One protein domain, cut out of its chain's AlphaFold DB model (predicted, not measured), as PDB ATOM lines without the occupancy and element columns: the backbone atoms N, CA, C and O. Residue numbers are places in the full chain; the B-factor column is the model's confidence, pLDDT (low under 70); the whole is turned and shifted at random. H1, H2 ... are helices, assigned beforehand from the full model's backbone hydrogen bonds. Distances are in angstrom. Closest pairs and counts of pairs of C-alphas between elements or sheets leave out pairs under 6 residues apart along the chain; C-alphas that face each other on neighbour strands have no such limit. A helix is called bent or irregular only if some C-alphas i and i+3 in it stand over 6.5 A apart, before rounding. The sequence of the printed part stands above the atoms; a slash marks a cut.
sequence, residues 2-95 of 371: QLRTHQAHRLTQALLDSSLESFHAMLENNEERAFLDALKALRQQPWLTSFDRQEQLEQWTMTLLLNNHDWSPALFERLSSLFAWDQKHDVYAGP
ATOM      1  N   GLN A   2      81.065 101.204  89.763       52.19
ATOM      2  CA  GLN A   2      80.542 100.815  91.094       52.19
ATOM      3  C   GLN A   2      79.551  99.626  91.116       52.19
ATOM      4  O   GLN A   2      79.531  98.846  92.059       52.19
ATOM      5  N   LEU A   3      78.749  99.430  90.062       55.09
ATOM      6  CA  LEU A   3      77.835  98.278  89.963       55.09
ATOM      7  C   LEU A   3      78.575  96.935  89.820       55.09
ATOM      8  O   LEU A   3      78.117  95.918  90.332       55.09
ATOM      9  N   ARG A   4      79.744  96.933  89.165       67.00
ATOM     10  CA  ARG A   4      80.537  95.718  88.915       67.00
ATOM     11  C   ARG A   4      81.306  95.282  90.164       67.00
ATOM     12  O   ARG A   4      81.439  94.089  90.408       67.00
ATOM     13  N   THR A   5      81.768  96.242  90.969       67.25
ATOM     14  CA  THR A   5      82.423  95.979  92.259       67.25
ATOM     15  C   THR A   5      81.431  95.440  93.288       67.25
ATOM     16  O   THR A   5      81.732  94.445  93.939       67.25
ATOM     17  N   HIS A   6      80.210  95.985  93.360       72.69
ATOM     18  CA  HIS A   6      79.155  95.434  94.223       72.69
ATOM     19  C   HIS A   6      78.714  94.019  93.824       72.69
ATOM     20  O   HIS A   6      78.494  93.177  94.695       72.69
ATOM     21  N   GLN A   7      78.598  93.731  92.526       76.25
ATOM     22  CA  GLN A   7      78.279  92.380  92.050       76.25
ATOM     23  C   GLN A   7      79.403  91.384  92.360       76.25
ATOM     24  O   GLN A   7      79.123  90.275  92.804       76.25
ATOM     25  N   ALA A   8      80.667  91.786  92.187       75.44
ATOM     26  CA  ALA A   8      81.814  90.955  92.542       75.44
ATOM     27  C   ALA A   8      81.892  90.684  94.055       75.44
ATOM     28  O   ALA A   8      82.171  89.557  94.452       75.44
ATOM     29  N   HIS A   9      81.595  91.686  94.889       77.25
ATOM     30  CA  HIS A   9      81.523  91.541  96.345       77.25
ATOM     31  C   HIS A   9      80.445  90.527  96.757       77.25
ATOM     32  O   HIS A   9      80.733  89.575  97.471       77.25
ATOM     33  N   ARG A  10      79.225  90.648  96.210       81.31
ATOM     34  CA  ARG A  10      78.137  89.690  96.481       81.31
ATOM     35  C   ARG A  10      78.451  88.271  96.015       81.31
ATOM     36  O   ARG A  10      78.094  87.322  96.701       81.31
ATOM     37  N   LEU A  11      79.101  88.122  94.861       82.38
ATOM     38  CA  LEU A  11      79.505  86.810  94.359       82.38
ATOM     39  C   LEU A  11      80.562  86.172  95.272       82.38
ATOM     40  O   LEU A  11      80.459  84.996  95.593       82.38
ATOM     41  N   THR A  12      81.547  86.960  95.712       81.88
ATOM     42  CA  THR A  12      82.593  86.520  96.650       81.88
ATOM     43  C   THR A  12      81.956  86.062  97.963       81.88
ATOM     44  O   THR A  12      82.230  84.957  98.414       81.88
ATOM     45  N   GLN A  13      81.030  86.850  98.515       84.06
ATOM     46  CA  GLN A  13      80.300  86.498  99.732       84.06
ATOM     47  C   GLN A  13      79.462  85.221  99.566       84.06
ATOM     48  O   GLN A  13      79.574  84.323 100.388       84.06
ATOM     49  N   ALA A  14      78.717  85.069  98.468       83.62
ATOM     50  CA  ALA A  14      77.928  83.860  98.215       83.62
ATOM     51  C   ALA A  14      78.789  82.589  98.070       83.62
ATOM     52  O   ALA A  14      78.360  81.500  98.449       83.62
ATOM     53  N   LEU A  15      80.005  82.716  97.523       84.12
ATOM     54  CA  LEU A  15      80.965  81.610  97.435       84.12
ATOM     55  C   LEU A  15      81.593  81.270  98.794       84.12
ATOM     56  O   LEU A  15      81.880  80.106  99.050       84.12
ATOM     57  N   LEU A  16      81.802  82.261  99.662       85.06
ATOM     58  CA  LEU A  16      82.246  82.023 101.036       85.06
ATOM     59  C   LEU A  16      81.127  81.372 101.860       85.06
ATOM     60  O   LEU A  16      81.362  80.369 102.531       85.06
ATOM     61  N   ASP A  17      79.895  81.862 101.730       85.69
ATOM     62  CA  ASP A  17      78.721  81.335 102.429       85.69
ATOM     63  C   ASP A  17      78.402  79.889 102.023       85.69
ATOM     64  O   ASP A  17      78.013  79.091 102.869       85.69
ATOM     65  N   SER A  18      78.639  79.495 100.765       85.50
ATOM     66  CA  SER A  18      78.470  78.091 100.350       85.50
ATOM     67  C   SER A  18      79.494  77.144 100.983       85.50
ATOM     68  O   SER A  18      79.233  75.951 101.116       85.50
ATOM     69  N   SER A  19      80.651  77.663 101.404       81.56
ATOM     70  CA  SER A  19      81.667  76.890 102.121       81.56
ATOM     71  C   SER A  19      81.432  76.834 103.636       81.56
ATOM     72  O   SER A  19      82.019  75.990 104.313       81.56
ATOM     73  N   LEU A  20      80.543  77.683 104.168       83.62
ATOM     74  CA  LEU A  20      80.315  77.870 105.601       83.62
ATOM     75  C   LEU A  20      79.906  76.580 106.317       83.62
ATOM     76  O   LEU A  20      80.476  76.285 107.362       83.62
ATOM     77  N   GLU A  21      78.991  75.788 105.751       83.38
ATOM     78  CA  GLU A  21      78.532  74.531 106.370       83.38
ATOM     79  C   GLU A  21      79.681  73.533 106.578       83.38
ATOM     80  O   GLU A  21      79.783  72.903 107.628       83.38
ATOM     81  N   SER A  22      80.594  73.441 105.607       85.06
ATOM     82  CA  SER A  22      81.775  72.575 105.695       85.06
ATOM     83  C   SER A  22      82.733  73.042 106.795       85.06
ATOM     84  O   SER A  22      83.173  72.247 107.625       85.06
ATOM     85  N   PHE A  23      83.010  74.348 106.856       84.56
ATOM     86  CA  PHE A  23      83.871  74.921 107.893       84.56
ATOM     87  C   PHE A  23      83.240  74.846 109.292       84.56
ATOM     88  O   PHE A  23      83.961  74.627 110.263       84.56
ATOM     89  N   HIS A  24      81.914  74.980 109.405       83.50
ATOM     90  CA  HIS A  24      81.180  74.767 110.654       83.50
ATOM     91  C   HIS A  24      81.320  73.323 111.134       83.50
ATOM     92  O   HIS A  24      81.753  73.107 112.263       83.50
ATOM     93  N   ALA A  25      81.075  72.340 110.263       85.00
ATOM     94  CA  ALA A  25      81.226  70.928 110.607       85.00
ATOM     95  C   ALA A  25      82.660  70.587 111.061       85.00
ATOM     96  O   ALA A  25      82.850  69.827 112.009       85.00
ATOM     97  N   MET A  26      83.682  71.178 110.430       84.38
ATOM     98  CA  MET A  26      85.080  71.001 110.851       84.38
ATOM     99  C   MET A  26      85.362  71.601 112.237       84.38
ATOM    100  O   MET A  26      86.153  71.034 112.990       84.38
ATOM    101  N   LEU A  27      84.738  72.731 112.589       83.38
ATOM    102  CA  LEU A  27      84.883  73.333 113.918       83.38
ATOM    103  C   LEU A  27      84.126  72.555 114.999       83.38
ATOM    104  O   LEU A  27      84.691  72.329 116.064       83.38
ATOM    105  N   GLU A  28      82.900  72.107 114.720       83.31
ATOM    106  CA  GLU A  28      82.096  71.291 115.644       83.31
ATOM    107  C   GLU A  28      82.777  69.946 115.950       83.31
ATOM    108  O   GLU A  28      82.820  69.506 117.097       83.31
ATOM    109  N   ASN A  29      83.400  69.323 114.942       84.06
ATOM    110  CA  ASN A  29      84.154  68.076 115.105       84.06
ATOM    111  C   ASN A  29      85.566  68.278 115.692       84.06
ATOM    112  O   ASN A  29      86.323  67.313 115.820       84.06
ATOM    113  N   ASN A  30      85.938  69.513 116.056       79.06
ATOM    114  CA  ASN A  30      87.256  69.881 116.585       79.06
ATOM    115  C   ASN A  30      88.429  69.521 115.636       79.06
ATOM    116  O   ASN A  30      89.561  69.265 116.058       79.06
ATOM    117  N   GLU A  31      88.179  69.516 114.323       84.62
ATOM    118  CA  GLU A  31      89.163  69.223 113.274       84.62
ATOM    119  C   GLU A  31      89.978  70.472 112.896       84.62
ATOM    120  O   GLU A  31      90.100  70.862 111.734       84.62
ATOM    121  N   GLU A  32      90.599  71.108 113.891       84.44
ATOM    122  CA  GLU A  32      91.299  72.392 113.737       84.44
ATOM    123  C   GLU A  32      92.374  72.401 112.636       84.44
ATOM    124  O   GLU A  32      92.633  73.427 112.008       84.44
ATOM    125  N   ARG A  33      93.032  71.259 112.397       82.31
ATOM    126  CA  ARG A  33      94.052  71.130 111.342       82.31
ATOM    127  C   ARG A  33      93.424  71.131 109.952       82.31
ATOM    128  O   ARG A  33      93.899  71.861 109.087       82.31
ATOM    129  N   ALA A  34      92.351  70.361 109.768       84.56
ATOM    130  CA  ALA A  34      91.618  70.305 108.509       84.56
ATOM    131  C   ALA A  34      91.008  71.674 108.183       84.56
ATOM    132  O   ALA A  34      91.141  72.145 107.056       84.56
ATOM    133  N   PHE A  35      90.468  72.360 109.196       87.69
ATOM    134  CA  PHE A  35      89.996  73.739 109.086       87.69
ATOM    135  C   PHE A  35      91.095  74.689 108.576       87.69
ATOM    136  O   PHE A  35      90.891  75.421 107.607       87.69
ATOM    137  N   LEU A  36      92.287  74.666 109.189       86.31
ATOM    138  CA  LEU A  36      93.398  75.537 108.784       86.31
ATOM    139  C   LEU A  36      93.897  75.241 107.368       86.31
ATOM    140  O   LEU A  36      94.243  76.169 106.635       86.31
ATOM    141  N   ASP A  37      93.958  73.972 106.978       86.69
ATOM    142  CA  ASP A  37      94.426  73.585 105.648       86.69
ATOM    143  C   ASP A  37      93.388  73.916 104.566       86.69
ATOM    144  O   ASP A  37      93.755  74.449 103.515       86.69
ATOM    145  N   ALA A  38      92.097  73.733 104.857       85.81
ATOM    146  CA  ALA A  38      91.005  74.189 104.001       85.81
ATOM    147  C   ALA A  38      91.021  75.717 103.827       85.81
ATOM    148  O   ALA A  38      90.876  76.215 102.711       85.81
ATOM    149  N   LEU A  39      91.286  76.473 104.898       87.06
ATOM    150  CA  LEU A  39      91.372  77.933 104.842       87.06
ATOM    151  C   LEU A  39      92.592  78.418 104.041       87.06
ATOM    152  O   LEU A  39      92.490  79.358 103.250       87.06
ATOM    153  N   LYS A  40      93.749  77.754 104.177       86.44
ATOM    154  CA  LYS A  40      94.931  78.026 103.338       86.44
ATOM    155  C   LYS A  40      94.650  77.742 101.865       86.44
ATOM    156  O   LYS A  40      95.034  78.550 101.020       86.44
ATOM    157  N   ALA A  41      93.989  76.623 101.563       85.94
ATOM    158  CA  ALA A  41      93.603  76.266 100.203       85.94
ATOM    159  C   ALA A  41      92.623  77.291  99.614       85.94
ATOM    160  O   ALA A  41      92.786  77.707  98.468       85.94
ATOM    161  N   LEU A  42      91.659  77.763 100.413       85.00
ATOM    162  CA  LEU A  42      90.724  78.819 100.026       85.00
ATOM    163  C   LEU A  42      91.460  80.126  99.702       85.00
ATOM    164  O   LEU A  42      91.238  80.712  98.645       85.00
ATOM    165  N   ARG A  43      92.419  80.534 100.540       83.56
ATOM    166  CA  ARG A  43      93.233  81.739 100.308       83.56
ATOM    167  C   ARG A  43      94.078  81.667  99.029       83.56
ATOM    168  O   ARG A  43      94.371  82.701  98.436       83.56
ATOM    169  N   GLN A  44      94.479  80.470  98.601       84.88
ATOM    170  CA  GLN A  44      95.239  80.262  97.362       84.88
ATOM    171  C   GLN A  44      94.368  80.305  96.097       84.88
ATOM    172  O   GLN A  44      94.907  80.245  94.990       84.88
ATOM    173  N   GLN A  45      93.040  80.410  96.218       85.19
ATOM    174  CA  GLN A  45      92.181  80.393  95.042       85.19
ATOM    175  C   GLN A  45      92.364  81.662  94.185       85.19
ATOM    176  O   GLN A  45      92.426  82.773  94.718       85.19
ATOM    177  N   PRO A  46      92.390  81.544  92.841       80.88
ATOM    178  CA  PRO A  46      92.707  82.667  91.950       80.88
ATOM    179  C   PRO A  46      91.764  83.867  92.088       80.88
ATOM    180  O   PRO A  46      92.164  85.009  91.858       80.88
ATOM    181  N   TRP A  47      90.510  83.627  92.479       81.00
ATOM    182  CA  TRP A  47      89.514  84.677  92.670       81.00
ATOM    183  C   TRP A  47      89.676  85.443  93.992       81.00
ATOM    184  O   TRP A  47      89.066  86.497  94.109       81.00
ATOM    185  N   LEU A  48      90.524  85.009  94.932       80.19
ATOM    186  CA  LEU A  48      90.817  85.686  96.211       80.19
ATOM    187  C   LEU A  48      92.142  86.474  96.201       80.19
ATOM    188  O   LEU A  48      92.627  86.909  97.239       80.19
ATOM    189  N   THR A  49      92.743  86.679  95.029       76.62
ATOM    190  CA  THR A  49      94.065  87.320  94.890       76.62
ATOM    191  C   THR A  49      94.067  88.834  95.118       76.62
ATOM    192  O   THR A  49      95.108  89.399  95.440       76.62
ATOM    193  N   SER A  50      92.929  89.511  94.955       81.62
ATOM    194  CA  SER A  50      92.821  90.958  95.181       81.62
ATOM    195  C   SER A  50      92.712  91.294  96.667       81.62
ATOM    196  O   SER A  50      91.937  90.644  97.370       81.62
ATOM    197  N   PHE A  51      93.368  92.376  97.090       76.38
ATOM    198  CA  PHE A  51      93.360  92.879  98.469       76.38
ATOM    199  C   PHE A  51      91.946  92.970  99.078       76.38
ATOM    200  O   PHE A  51      91.679  92.313 100.077       76.38
ATOM    201  N   ASP A  52      90.997  93.633  98.404       78.62
ATOM    202  CA  ASP A  52      89.608  93.785  98.887       78.62
ATOM    203  C   ASP A  52      88.885  92.451  99.160       78.62
ATOM    204  O   ASP A  52      87.944  92.388  99.952       78.62
ATOM    205  N   ARG A  53      89.272  91.372  98.464       80.44
ATOM    206  CA  ARG A  53      88.680  90.035  98.645       80.44
ATOM    207  C   ARG A  53      89.383  89.250  99.752       80.44
ATOM    208  O   ARG A  53      88.733  88.441 100.404       80.44
ATOM    209  N   GLN A  54      90.670  89.507  99.987       80.88
ATOM    210  CA  GLN A  54      91.375  88.983 101.160       80.88
ATOM    211  C   GLN A  54      90.821  89.609 102.442       80.88
ATOM    212  O   GLN A  54      90.532  88.882 103.385       80.88
ATOM    213  N   GLU A  55      90.535  90.913 102.427       81.25
ATOM    214  CA  GLU A  55      89.878  91.590 103.547       81.25
ATOM    215  C   GLU A  55      88.480  91.000 103.834       81.25
ATOM    216  O   GLU A  55      88.128  90.747 104.985       81.25
ATOM    217  N   GLN A  56      87.699  90.690 102.790       81.38
ATOM    218  CA  GLN A  56      86.403  90.004 102.934       81.38
ATOM    219  C   GLN A  56      86.534  88.596 103.523       81.38
ATOM    220  O   GLN A  56      85.712  88.205 104.348       81.38
ATOM    221  N   LEU A  57      87.553  87.833 103.115       84.31
ATOM    222  CA  LEU A  57      87.828  86.508 103.672       84.31
ATOM    223  C   LEU A  57      88.190  86.594 105.160       84.31
ATOM    224  O   LEU A  57      87.733  85.772 105.953       84.31
ATOM    225  N   GLU A  58      88.994  87.580 105.547       84.88
ATOM    226  CA  GLU A  58      89.359  87.807 106.944       84.88
ATOM    227  C   GLU A  58      88.142  88.178 107.795       84.88
ATOM    228  O   GLU A  58      87.910  87.546 108.826       84.88
ATOM    229  N   GLN A  59      87.312  89.119 107.329       83.62
ATOM    230  CA  GLN A  59      86.061  89.491 108.000       83.62
ATOM    231  C   GLN A  59      85.116  88.291 108.138       83.62
ATOM    232  O   GLN A  59      84.589  88.039 109.221       83.62
ATOM    233  N   TRP A  60      84.949  87.510 107.067       86.06
ATOM    234  CA  TRP A  60      84.138  86.293 107.074       86.06
ATOM    235  C   TRP A  60      84.663  85.267 108.084       86.06
ATOM    236  O   TRP A  60      83.889  84.716 108.867       86.06
ATOM    237  N   THR A  61      85.983  85.075 108.147       85.12
ATOM    238  CA  THR A  61      86.619  84.167 109.112       85.12
ATOM    239  C   THR A  61      86.389  84.634 110.552       85.12
ATOM    240  O   THR A  61      86.078  83.820 111.422       85.12
ATOM    241  N   MET A  62      86.482  85.942 110.822       84.69
ATOM    242  CA  MET A  62      86.179  86.499 112.145       84.69
ATOM    243  C   MET A  62      84.710  86.295 112.530       84.69
ATOM    244  O   MET A  62      84.422  85.886 113.654       84.69
ATOM    245  N   THR A  63      83.772  86.536 111.608       85.12
ATOM    246  CA  THR A  63      82.342  86.287 111.844       85.12
ATOM    247  C   THR A  63      82.064  84.807 112.104       85.12
ATOM    248  O   THR A  63      81.317  84.476 113.022       85.12
ATOM    249  N   LEU A  64      82.715  83.908 111.366       85.62
ATOM    250  CA  LEU A  64      82.599  82.465 111.560       85.62
ATOM    251  C   LEU A  64      83.088  82.037 112.954       85.62
ATOM    252  O   LEU A  64      82.413  81.264 113.634       85.62
ATOM    253  N   LEU A  65      84.208  82.583 113.436       85.31
ATOM    254  CA  LEU A  65      84.685  82.341 114.806       85.31
ATOM    255  C   LEU A  65      83.756  82.946 115.869       85.31
ATOM    256  O   LEU A  65      83.577  82.372 116.942       85.31
ATOM    257  N   LEU A  66      83.142  84.099 115.605       84.38
ATOM    258  CA  LEU A  66      82.180  84.699 116.532       84.38
ATOM    259  C   LEU A  66      80.858  83.923 116.601       84.38
ATOM    260  O   LEU A  66      80.231  83.906 117.657       84.38
ATOM    261  N   ASN A  67      80.456  83.243 115.533       84.38
ATOM    262  CA  ASN A  67      79.220  82.462 115.528       84.38
ATOM    263  C   ASN A  67      79.403  81.053 116.113       84.38
ATOM    264  O   ASN A  67      78.468  80.515 116.698       84.38
ATOM    265  N   ASN A  68      80.603  80.475 116.024       81.75
ATOM    266  CA  ASN A  68      80.866  79.118 116.511       81.75
ATOM    267  C   ASN A  68      81.428  79.090 117.938       81.75
ATOM    268  O   ASN A  68      82.253  79.924 118.324       81.75
ATOM    269  N   HIS A  69      81.003  78.105 118.734       72.94
ATOM    270  CA  HIS A  69      81.404  77.969 120.138       72.94
ATOM    271  C   HIS A  69      82.613  77.057 120.368       72.94
ATOM    272  O   HIS A  69      83.307  77.269 121.363       72.94
ATOM    273  N   ASP A  70      82.963  76.178 119.431       77.75
ATOM    274  CA  ASP A  70      83.821  75.015 119.727       77.75
ATOM    275  C   ASP A  70      85.307  75.159 119.350       77.75
ATOM    276  O   ASP A  70      86.086  74.222 119.477       77.75
ATOM    277  N   TRP A  71      85.760  76.351 118.950       81.69
ATOM    278  CA  TRP A  71      87.170  76.585 118.595       81.69
ATOM    279  C   TRP A  71      88.087  76.845 119.807       81.69
ATOM    280  O   TRP A  71      87.679  77.505 120.772       81.69
ATOM    281  N   SER A  72      89.355  76.414 119.750       81.00
ATOM    282  CA  SER A  72      90.338  76.674 120.816       81.00
ATOM    283  C   SER A  72      91.097  78.007 120.660       81.00
ATOM    284  O   SER A  72      91.316  78.484 119.544       81.00
ATOM    285  N   PRO A  73      91.609  78.594 121.761       82.81
ATOM    286  CA  PRO A  73      92.507  79.753 121.693       82.81
ATOM    287  C   PRO A  73      93.755  79.523 120.822       82.81
ATOM    288  O   PRO A  73      94.240  80.448 120.175       82.81
ATOM    289  N   ALA A  74      94.253  78.282 120.748       82.38
ATOM    290  CA  ALA A  74      95.410  77.934 119.923       82.38
ATOM    291  C   ALA A  74      95.099  78.007 118.419       82.38
ATOM    292  O   ALA A  74      95.972  78.372 117.626       82.38
ATOM    293  N   LEU A  75      93.864  77.692 118.011       83.19
ATOM    294  CA  LEU A  75      93.411  77.913 116.638       83.19
ATOM    295  C   LEU A  75      93.436  79.406 116.298       83.19
ATOM    296  O   LEU A  75      93.931  79.774 115.235       83.19
ATOM    297  N   PHE A  76      92.965  80.261 117.210       84.44
ATOM    298  CA  PHE A  76      92.986  81.708 117.002       84.44
ATOM    299  C   PHE A  76      94.408  82.256 116.838       84.44
ATOM    300  O   PHE A  76      94.651  83.007 115.898       84.44
ATOM    301  N   GLU A  77      95.373  81.836 117.661       83.31
ATOM    302  CA  GLU A  77      96.778  82.245 117.487       83.31
ATOM    303  C   GLU A  77      97.345  81.811 116.125       83.31
ATOM    304  O   GLU A  77      98.024  82.586 115.446       83.31
ATOM    305  N   ARG A  78      97.022  80.591 115.671       83.56
ATOM    306  CA  ARG A  78      97.427  80.109 114.340       83.56
ATOM    307  C   ARG A  78      96.782  80.924 113.222       83.56
ATOM    308  O   ARG A  78      97.463  81.233 112.246       83.56
ATOM    309  N   LEU A  79      95.516  81.310 113.358       83.94
ATOM    310  CA  LEU A  79      94.826  82.176 112.399       83.94
ATOM    311  C   LEU A  79      95.406  83.592 112.390       83.94
ATOM    312  O   LEU A  79      95.684  84.119 111.317       83.94
ATOM    313  N   SER A  80      95.701  84.147 113.567       82.56
ATOM    314  CA  SER A  80      96.401  85.426 113.713       82.56
ATOM    315  C   SER A  80      97.746  85.393 112.990       82.56
ATOM    316  O   SER A  80      98.065  86.312 112.246       82.56
ATOM    317  N   SER A  81      98.506  84.299 113.112       82.88
ATOM    318  CA  SER A  81      99.766  84.132 112.375       82.88
ATOM    319  C   SER A  81      99.571  83.966 110.863       82.88
ATOM    320  O   SER A  81     100.395  84.430 110.079       82.88
ATOM    321  N   LEU A  82      98.473  83.329 110.436       82.25
ATOM    322  CA  LEU A  82      98.175  83.082 109.027       82.25
ATOM    323  C   LEU A  82      97.823  84.380 108.297       82.25
ATOM    324  O   LEU A  82      98.313  84.594 107.188       82.25
ATOM    325  N   PHE A  83      96.985  85.215 108.907       80.44
ATOM    326  CA  PHE A  83      96.549  86.504 108.362       80.44
ATOM    327  C   PHE A  83      97.445  87.676 108.778       80.44
ATOM    328  O   PHE A  83      97.191  88.804 108.380       80.44
ATOM    329  N   ALA A  84      98.505  87.410 109.548       78.19
ATOM    330  CA  ALA A  84      99.362  88.436 110.140       78.19
ATOM    331  C   ALA A  84      98.569  89.482 110.950       78.19
ATOM    332  O   ALA A  84      98.929  90.658 110.968       78.19
ATOM    333  N   TRP A  85      97.499  89.047 111.628       80.56
ATOM    334  CA  TRP A  85      96.746  89.914 112.523       80.56
ATOM    335  C   TRP A  85      97.621  90.320 113.702       80.56
ATOM    336  O   TRP A  85      98.174  89.458 114.394       80.56
ATOM    337  N   ASP A  86      97.725  91.623 113.943       69.94
ATOM    338  CA  ASP A  86      98.471  92.161 115.073       69.94
ATOM    339  C   ASP A  86      97.734  93.335 115.716       69.94
ATOM    340  O   ASP A  86      97.546  94.398 115.122       69.94
ATOM    341  N   GLN A  87      97.373  93.149 116.985       60.41
ATOM    342  CA  GLN A  87      96.741  94.173 117.809       60.41
ATOM    343  C   GLN A  87      97.670  95.370 118.073       60.41
ATOM    344  O   GLN A  87      97.187  96.482 118.259       60.41
ATOM    345  N   LYS A  88      98.996  95.177 118.099       59.44
ATOM    346  CA  LYS A  88      99.970  96.246 118.391       59.44
ATOM    347  C   LYS A  88     100.191  97.187 117.214       59.44
ATOM    348  O   LYS A  88     100.554  98.341 117.431       59.44
ATOM    349  N   HIS A  89      99.988  96.691 115.999       58.94
ATOM    350  CA  HIS A  89     100.181  97.451 114.767       58.94
ATOM    351  C   HIS A  89      98.853  97.837 114.093       58.94
ATOM    352  O   HIS A  89      98.889  98.400 113.005       58.94
ATOM    353  N   ASP A  90      97.707  97.557 114.738       61.56
ATOM    354  CA  ASP A  90      96.348  97.800 114.217       61.56
ATOM    355  C   ASP A  90      96.115  97.138 112.842       61.56
ATOM    356  O   ASP A  90      95.410  97.653 111.979       61.56
ATOM    357  N   VAL A  91      96.750  95.980 112.620       64.06
ATOM    358  CA  VAL A  91      96.658  95.226 111.364       64.06
ATOM    359  C   VAL A  91      95.599  94.144 111.543       64.06
ATOM    360  O   VAL A  91      95.908  93.026 111.950       64.06
ATOM    361  N   TYR A  92      94.338  94.484 111.291       66.50
ATOM    362  CA  TYR A  92      93.233  93.529 111.167       66.50
ATOM    363  C   TYR A  92      92.219  94.027 110.135       66.50
ATOM    364  O   TYR A  92      92.016  95.228 109.966       66.50
ATOM    365  N   ALA A  93      91.572  93.096 109.438       62.69
ATOM    366  CA  ALA A  93      90.504  93.422 108.505       62.69
ATOM    367  C   ALA A  93      89.173  93.676 109.225       62.69
ATOM    368  O   ALA A  93      88.715  92.863 110.030       62.69
ATOM    369  N   GLY A  94      88.496  94.763 108.849       68.06
ATOM    370  CA  GLY A  94      87.127  95.051 109.273       68.06
ATOM    371  C   GLY A  94      86.968  95.903 110.536       68.06
ATOM    372  O   GLY A  94      87.915  96.515 111.025       68.06
ATOM    373  N   PRO A  95      85.728  96.032 111.038       75.62
ATOM    374  CA  PRO A  95      85.410  96.941 112.130       75.62
ATOM    375  C   PRO A  95      86.043  96.491 113.452       75.62
ATOM    376  O   PRO A  95      85.905  95.336 113.859       75.62
TER     377      PRO A  95
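Overview. This is residues 2 to 95 of the 371 residues of the protein "DnaJ domain-containing protein" of Pseudomonas amygdali pv. photiniae (UniProt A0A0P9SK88). Helices H2, H3 and H4, with their axes nearly aligned, make a triangle whose members are close but not clearly touching, and the long bent helix H1 runs along its H2 and H3 side, away from H4. H2 folds back beside arm H1b as a helical hairpin, while residues 2 to 7 of H1 stick out. The printed part has 94 residues with four named helices, H1 to H4 in chain order, and no named strand: all helix. It is compact, with a radius of gyration of the C-alphas of 13.5 A and spans of 39 by 33 by 22 A.

Arrangement. H1, residues 2 to 28, was assigned as one helix by its hydrogen bonds but is bent: C-alphas 18 and 21 are 7.0 A apart, and arms H1a, residues 2 to 18, and H1b, residues 21 to 28, stand at 49 degrees. H1b touches H2, residues 32 to 43, at a shallow tilt of 30 degrees, opposite ways; the closest C-alphas, Met 26 and Phe 35, are 5.9 A apart. H1a, with residues 9 to 16 alone, touches H3, residues 51 to 67, closest at the C-alphas of Thr 12 and Arg 53, 7.3 A. H4, residues 73 to 83, is close but not clearly touching H2, closest at the C-alphas of Glu 32 and Leu 75, 6.6 A. H4 is apart from both arms. In H1a, H1b, H2, H3 and H4 every O i to N i+4 pair is within hydrogen-bond range.

Along the chain. H1a begins at C-alpha 2, (80.542, 100.815, 91.094), and spans 24.6 A; H1b spans 10.5 A. H2 spans 16.5 A, H3 24.5 A and H4 15.5 A, ending at C-alpha 83, (96.549, 86.504, 108.362).

Size, cuts and confidence. The C-alphas of Gln 2 and Asn 29, the two farthest apart, are 40.8 A apart. The printed part has no cut and no long link. Residues 84 to 95 hold no named element. The model's pLDDT is under 70 in residues 2 to 5 and 86 to 94.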